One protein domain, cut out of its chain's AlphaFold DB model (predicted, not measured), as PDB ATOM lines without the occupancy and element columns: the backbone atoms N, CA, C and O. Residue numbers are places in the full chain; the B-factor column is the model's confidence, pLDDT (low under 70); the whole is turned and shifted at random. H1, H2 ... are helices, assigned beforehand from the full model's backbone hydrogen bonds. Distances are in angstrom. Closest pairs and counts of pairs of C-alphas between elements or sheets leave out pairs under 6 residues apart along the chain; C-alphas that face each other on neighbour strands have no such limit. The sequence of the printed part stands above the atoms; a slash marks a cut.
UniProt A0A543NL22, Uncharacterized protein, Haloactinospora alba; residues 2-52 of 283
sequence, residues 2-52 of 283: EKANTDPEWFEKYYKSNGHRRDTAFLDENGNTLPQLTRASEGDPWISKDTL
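AT A GLANCE: This is residues 2 to 52 of the 283 residues of an uncharacterized protein of Haloactinospora alba (UniProt A0A543NL22). There is little regular structure here: two short helices, H2 and the shorter H1, make a corner, and the rest is one long winding stretch, residues 15 to 52, that folds back on itself where residues 37 to 38 pair antiparallel with residues 47 to 48. The printed part has 51 residues, with two named helices in the order H1, H2 and no named strand; the class is all helix, with 12 of 51 residues in named elements. It is compact, with a radius of gyration of the C-alphas of 10.3 A, and rounded, spanning 28 by 23 by 17 A.

HOW THE PARTS SIT: H2, residues 8 to 14, and H1, residues 2 to 6, touch only at the corner by their tight link; their closest C-alphas, those of Phe 11 and Ala 4, are 5.1 A apart. In both helices every O i to N i+4 pair is within hydrogen-bond range.

IN THESE COORDINATES: H2 measures 10.0 A from C-alpha 8 at (-9.812, -26.984, 24.247) to C-alpha 14 at (-12.519, -17.563, 22.228). H1 measures 6.1 A and begins with C-alpha 2 at (0.119, -22.583, 22.719).

THE WHOLE: The two C-alphas farthest apart, those of Gly 31 and Ser 41, are 29.3 A apart. The printed part has no cut. Its mean pLDDT is 87.6, and residue 25 is under 70.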
ATOM      1  N   GLU A   2       0.089 -21.322  21.953       84.81
ATOM      2  CA  GLU A   2       0.119 -22.583  22.719       84.81
ATOM      3  C   GLU A   2      -1.255 -22.986  23.279       84.81
ATOM      4  O   GLU A   2      -1.756 -24.041  22.912       84.81
ATOM      5  N   LYS A   3      -1.944 -22.091  24.007       88.50
ATOM      6  CA  LYS A   3      -3.290 -22.359  24.555       88.50
ATOM      7  C   LYS A   3      -4.319 -22.812  23.519       88.50
ATOM      8  O   LYS A   3      -5.063 -23.743  23.777       88.50
ATOM      9  N   ALA A   4      -4.321 -22.214  22.324       89.81
ATOM     10  CA  ALA A   4      -5.232 -22.616  21.250       89.81
ATOM     11  C   ALA A   4      -5.039 -24.085  20.819       89.81
ATOM     12  O   ALA A   4      -5.949 -24.674  20.249       89.81
ATOM     13  N   ASN A   5      -3.856 -24.652  21.069       92.69
ATOM     14  CA  ASN A   5      -3.482 -26.017  20.710       92.69
ATOM     15  C   ASN A   5      -3.481 -26.991  21.896       92.69
ATOM     16  O   ASN A   5      -3.488 -28.197  21.673       92.69
ATOM     17  N   THR A   6      -3.453 -26.497  23.136       94.50
ATOM     18  CA  THR A   6      -3.317 -27.330  24.343       94.50
ATOM     19  C   THR A   6      -4.516 -27.260  25.283       94.50
ATOM     20  O   THR A   6      -4.644 -28.121  26.147       94.50
ATOM     21  N   ASP A   7      -5.381 -26.255  25.140       94.19
ATOM     22  CA  ASP A   7      -6.523 -25.995  26.019       94.19
ATOM     23  C   ASP A   7      -7.816 -25.869  25.183       94.19
ATOM     24  O   ASP A   7      -8.120 -24.796  24.645       94.19
ATOM     25  N   PRO A   8      -8.573 -26.975  25.021       92.00
ATOM     26  CA  PRO A   8      -9.812 -26.984  24.247       92.00
ATOM     27  C   PRO A   8     -10.892 -26.054  24.805       92.00
ATOM     28  O   PRO A   8     -11.595 -25.419  24.023       92.00
ATOM     29  N   GLU A   9     -11.006 -25.924  26.131       92.00
ATOM     30  CA  GLU A   9     -12.001 -25.044  26.758       92.00
ATOM     31  C   GLU A   9     -11.685 -23.577  26.463       92.00
ATOM     32  O   GLU A   9     -12.568 -22.793  26.096       92.00
ATOM     33  N   TRP A  10     -10.405 -23.204  26.545       90.94
ATOM     34  CA  TRP A  10      -9.947 -21.884  26.131       90.94
ATOM     35  C   TRP A  10     -10.213 -21.648  24.643       90.94
ATOM     36  O   TRP A  10     -10.748 -20.603  24.267       90.94
ATOM     37  N   PHE A  11      -9.899 -22.620  23.780       92.12
ATOM     38  CA  PHE A  11     -10.175 -22.496  22.351       92.12
ATOM     39  C   PHE A  11     -11.669 -22.280  22.089       92.12
ATOM     40  O   PHE A  11     -12.031 -21.327  21.402       92.12
ATOM     41  N   GLU A  12     -12.543 -23.103  22.666       90.50
ATOM     42  CA  GLU A  12     -13.992 -23.002  22.481       90.50
ATOM     43  C   GLU A  12     -14.569 -21.696  23.015       90.50
ATOM     44  O   GLU A  12     -15.505 -21.162  22.414       90.50
ATOM     45  N   LYS A  13     -14.006 -21.149  24.096       86.25
ATOM     46  CA  LYS A  13     -14.402 -19.852  24.651       86.25
ATOM     47  C   LYS A  13     -14.133 -18.704  23.679       86.25
ATOM     48  O   LYS A  13     -14.972 -17.815  23.537       86.25
ATOM     49  N   TYR A  14     -12.982 -18.710  23.011       87.31
ATOM     50  CA  TYR A  14     -12.519 -17.563  22.228       87.31
ATOM     51  C   TYR A  14     -12.709 -17.711  20.711       87.31
ATOM     52  O   TYR A  14     -12.841 -16.712  19.995       87.31
ATOM     53  N   TYR A  15     -12.779 -18.942  20.213       92.12
ATOM     54  CA  TYR A  15     -12.810 -19.266  18.793       92.12
ATOM     55  C   TYR A  15     -13.975 -20.190  18.433       92.12
ATOM     56  O   TYR A  15     -14.503 -20.966  19.231       92.12
ATOM     57  N   LYS A  16     -14.407 -20.068  17.182       90.44
ATOM     58  CA  LYS A  16     -15.272 -21.023  16.497       90.44
ATOM     59  C   LYS A  16     -14.415 -22.197  16.018       90.44
ATOM     60  O   LYS A  16     -13.201 -22.073  15.872       90.44
ATOM     61  N   SER A  17     -15.054 -23.313  15.683       88.62
ATOM     62  CA  SER A  17     -14.375 -24.530  15.206       88.62
ATOM     63  C   SER A  17     -13.499 -24.328  13.959       88.62
ATOM     64  O   SER A  17     -12.577 -25.102  13.727       88.62
ATOM     65  N   ASN A  18     -13.744 -23.278  13.170       86.25
ATOM     66  CA  ASN A  18     -12.944 -22.907  12.000       86.25
ATOM     67  C   ASN A  18     -11.793 -21.928  12.318       86.25
ATOM     68  O   ASN A  18     -11.182 -21.380  11.402       86.25
ATOM     69  N   GLY A  19     -11.520 -21.659  13.597       90.00
ATOM     70  CA  GLY A  19     -10.486 -20.724  14.037       90.00
ATOM     71  C   GLY A  19     -10.888 -19.254  13.931       90.00
ATOM     72  O   GLY A  19     -10.098 -18.380  14.283       90.00
ATOM     73  N   HIS A  20     -12.101 -18.930  13.461       90.19
ATOM     74  CA  HIS A  20     -12.621 -17.563  13.524       90.19
ATOM     75  C   HIS A  20     -12.850 -17.164  14.968       90.19
ATOM     76  O   HIS A  20     -13.423 -17.923  15.746       90.19
ATOM     77  N   ARG A  21     -12.435 -15.950  15.316       89.19
ATOM     78  CA  ARG A  21     -12.749 -15.380  16.626       89.19
ATOM     79  C   ARG A  21     -14.263 -15.377  16.816       89.19
ATOM     80  O   ARG A  21     -15.007 -15.038  15.890       89.19
ATOM     81  N   ARG A  22     -14.727 -15.770  18.001       81.31
ATOM     82  CA  ARG A  22     -16.142 -15.602  18.364       81.31
ATOM     83  C   ARG A  22     -16.498 -14.129  18.438       81.31
ATOM     84  O   ARG A  22     -17.542 -13.744  17.923       81.31
ATOM     85  N   ASP A  23     -15.574 -13.339  18.976       73.56
ATOM     86  CA  ASP A  23     -15.641 -11.891  19.002       73.56
ATOM     87  C   ASP A  23     -14.266 -11.296  18.675       73.56
ATOM     88  O   ASP A  23     -13.244 -11.679  19.244       73.56
ATOM     89  N   THR A  24     -14.233 -10.347  17.742       72.50
ATOM     90  CA  THR A  24     -13.002  -9.653  17.343       72.50
ATOM     91  C   THR A  24     -12.407  -8.768  18.437       72.50
ATOM     92  O   THR A  24     -11.258  -8.359  18.301       72.50
ATOM     93  N   ALA A  25     -13.168  -8.460  19.486       66.50
ATOM     94  CA  ALA A  25     -12.709  -7.650  20.605       66.50
ATOM     95  C   ALA A  25     -12.387  -8.451  21.866       66.50
ATOM     96  O   ALA A  25     -12.004  -7.854  22.869       66.50
ATOM     97  N   PHE A  26     -12.505  -9.782  21.831       73.69
ATOM     98  CA  PHE A  26     -11.985 -10.588  22.924       73.69
ATOM     99  C   PHE A  26     -10.483 -10.366  23.083       73.69
ATOM    100  O   PHE A  26      -9.701 -10.484  22.131       73.69
ATOM    101  N   LEU A  27     -10.118 -10.063  24.324       75.81
ATOM    102  CA  LEU A  27      -8.745  -9.996  24.777       75.81
ATOM    103  C   LEU A  27      -8.385 -11.307  25.482       75.81
ATOM    104  O   LEU A  27      -9.238 -11.945  26.114       75.81
ATOM    105  N   ASP A  28      -7.127 -11.716  25.356       76.50
ATOM    106  CA  ASP A  28      -6.575 -12.786  26.184       76.50
ATOM    107  C   ASP A  28      -6.430 -12.337  27.650       76.50
ATOM    108  O   ASP A  28      -6.745 -11.202  28.015       76.50
ATOM    109  N   GLU A  29      -5.943 -13.223  28.522       76.19
ATOM    110  CA  GLU A  29      -5.781 -12.893  29.946       76.19
ATOM    111  C   GLU A  29      -4.737 -11.795  30.203       76.19
ATOM    112  O   GLU A  29      -4.658 -11.272  31.312       76.19
ATOM    113  N   ASN A  30      -3.958 -11.430  29.182       77.25
ATOM    114  CA  ASN A  30      -2.942 -10.388  29.225       77.25
ATOM    115  C   ASN A  30      -3.428  -9.072  28.594       77.25
ATOM    116  O   ASN A  30      -2.647  -8.129  28.481       77.25
ATOM    117  N   GLY A  31      -4.693  -8.992  28.166       77.25
ATOM    118  CA  GLY A  31      -5.256  -7.803  27.531       77.25
ATOM    119  C   GLY A  31      -4.898  -7.640  26.049       77.25
ATOM    120  O   GLY A  31      -5.136  -6.573  25.488       77.25
ATOM    121  N   ASN A  32      -4.344  -8.665  25.390       81.19
ATOM    122  CA  ASN A  32      -3.995  -8.602  23.970       81.19
ATOM    123  C   ASN A  32      -5.154  -9.050  23.086       81.19
ATOM    124  O   ASN A  32      -5.834 -10.032  23.380       81.19
ATOM    125  N   THR A  33      -5.322  -8.395  21.936       84.19
ATOM    126  CA  THR A  33      -6.262  -8.860  20.913       84.19
ATOM    127  C   THR A  33      -5.849 -10.226  20.395       84.19
ATOM    128  O   THR A  33      -4.705 -10.435  19.984       84.19
ATOM    129  N   LEU A  34      -6.811 -11.134  20.336       88.88
ATOM    130  CA  LEU A  34      -6.592 -12.451  19.772       88.88
ATOM    131  C   LEU A  34      -6.383 -12.377  18.249       88.88
ATOM    132  O   LEU A  34      -7.129 -11.653  17.575       88.88
ATOM    133  N   PRO A  35      -5.398 -13.103  17.683       91.94
ATOM    134  CA  PRO A  35      -5.209 -13.174  16.239       91.94
ATOM    135  C   PRO A  35      -6.323 -13.991  15.578       91.94
ATOM    136  O   PRO A  35      -7.005 -14.788  16.217       91.94
ATOM    137  N   GLN A  36      -6.495 -13.835  14.267       92.69
ATOM    138  CA  GLN A  36      -7.299 -14.779  13.496       92.69
ATOM    139  C   GLN A  36      -6.510 -16.083  13.332       92.69
ATOM    140  O   GLN A  36      -5.382 -16.059  12.838       92.69
ATOM    141  N   LEU A  37      -7.089 -17.219  13.727       94.69
ATOM    142  CA  LEU A  37      -6.424 -18.516  13.609       94.69
ATOM    143  C   LEU A  37      -6.704 -19.180  12.263       94.69
ATOM    144  O   LEU A  37      -7.738 -18.953  11.629       94.69
ATOM    145  N   THR A  38      -5.763 -20.013  11.834       94.44
ATOM    146  CA  THR A  38      -5.886 -20.887  10.670       94.44
ATOM    147  C   THR A  38      -5.083 -22.170  10.886       94.44
ATOM    148  O   THR A  38      -4.262 -22.244  11.800       94.44
ATOM    149  N   ARG A  39      -5.335 -23.190  10.069       93.25
ATOM    150  CA  ARG A  39      -4.585 -24.452  10.026       93.25
ATOM    151  C   ARG A  39      -4.686 -25.039   8.624       93.25
ATOM    152  O   ARG A  39      -5.655 -24.752   7.922       93.25
ATOM    153  N   ALA A  40      -3.697 -25.830   8.225       91.38
ATOM    154  CA  ALA A  40      -3.660 -26.411   6.888       91.38
ATOM    155  C   ALA A  40      -4.611 -27.610   6.732       91.38
ATOM    156  O   ALA A  40      -5.165 -27.835   5.659       91.38
ATOM    157  N   SER A  41      -4.830 -28.382   7.795       87.38
ATOM    158  CA  SER A  41      -5.755 -29.517   7.816       87.38
ATOM    159  C   SER A  41      -6.300 -29.775   9.220       87.38
ATOM    160  O   SER A  41      -5.826 -29.223  10.215       87.38
ATOM    161  N   GLU A  42      -7.332 -30.612   9.314       84.94
ATOM    162  CA  GLU A  42      -7.798 -31.117  10.603       84.94
ATOM    163  C   GLU A  42      -6.686 -31.925  11.290       84.94
ATOM    164  O   GLU A  42      -6.026 -32.747  10.659       84.94
ATOM    165  N   GLY A  43      -6.454 -31.654  12.575       86.50
ATOM    166  CA  GLY A  43      -5.357 -32.245  13.348       86.50
ATOM    167  C   GLY A  43      -4.039 -31.467  13.293       86.50
ATOM    168  O   GLY A  43      -3.198 -31.672  14.164       86.50
ATOM    169  N   ASP A  44      -3.868 -30.533  12.351       92.19
ATOM    170  CA  ASP A  44      -2.722 -29.623  12.383       92.19
ATOM    171  C   ASP A  44      -2.878 -28.569  13.485       92.19
ATOM    172  O   ASP A  44      -4.007 -28.147  13.781       92.19
ATOM    173  N   PRO A  45      -1.758 -28.087  14.054       94.12
ATOM    174  CA  PRO A  45      -1.800 -27.015  15.029       94.12
ATOM    175  C   PRO A  45      -2.397 -25.746  14.417       94.12
ATOM    176  O   PRO A  45      -2.090 -25.351  13.289       94.12
ATOM    177  N   TRP A  46      -3.215 -25.064  15.208       95.50
ATOM    178  CA  TRP A  46      -3.614 -23.696  14.954       95.50
ATOM    179  C   TRP A  46      -2.390 -22.790  14.944       95.50
ATOM    180  O   TRP A  46      -1.571 -22.807  15.867       95.50
ATOM    181  N   ILE A  47      -2.325 -21.946  13.923       95.44
ATOM    182  CA  ILE A  47      -1.332 -20.889  13.752       95.44
ATOM    183  C   ILE A  47      -2.033 -19.549  13.531       95.44
ATOM    184  O   ILE A  47      -3.203 -19.496  13.139       95.44
ATOM    185  N   SER A  48      -1.329 -18.453  13.804       94.38
ATOM    186  CA  SER A  48      -1.836 -17.127  13.460       94.38
ATOM    187  C   SER A  48      -1.865 -16.984  11.940       94.38
ATOM    188  O   SER A  48      -0.893 -17.292  11.253       94.38
ATOM    189  N   LYS A  49      -2.974 -16.495  11.389       93.19
ATOM    190  CA  LYS A  49      -3.078 -16.231   9.950       93.19
ATOM    191  C   LYS A  49      -2.096 -15.144   9.499       93.19
ATOM    192  O   LYS A  49      -1.601 -15.206   8.376       93.19
ATOM    193  N   ASP A  50      -1.781 -14.200  10.385       91.06
ATOM    194  CA  ASP A  50      -0.910 -13.055  10.098       91.06
ATOM    195  C   ASP A  50       0.582 -13.418  10.092       91.06
ATOM    196  O   ASP A  50       1.400 -12.651   9.595       91.06
ATOM    197  N   THR A  51       0.956 -14.595  10.612       94.06
ATOM    198  CA  THR A  51       2.339 -15.096  10.508       94.06
ATOM    199  C   THR A  51       2.627 -15.755   9.161       94.06
ATOM    200  O   THR A  51       3.777 -16.077   8.878       94.06
ATOM    201  N   LEU A  52       1.600 -15.976   8.335       93.62
ATOM    202  CA  LEU A  52       1.754 -16.504   6.985       93.62
ATOM    203  C   LEU A  52       1.828 -15.358   5.969       93.62
ATOM    204  O   LEU A  52       1.055 -14.399   6.085       93.62
TER     205      LEU A  52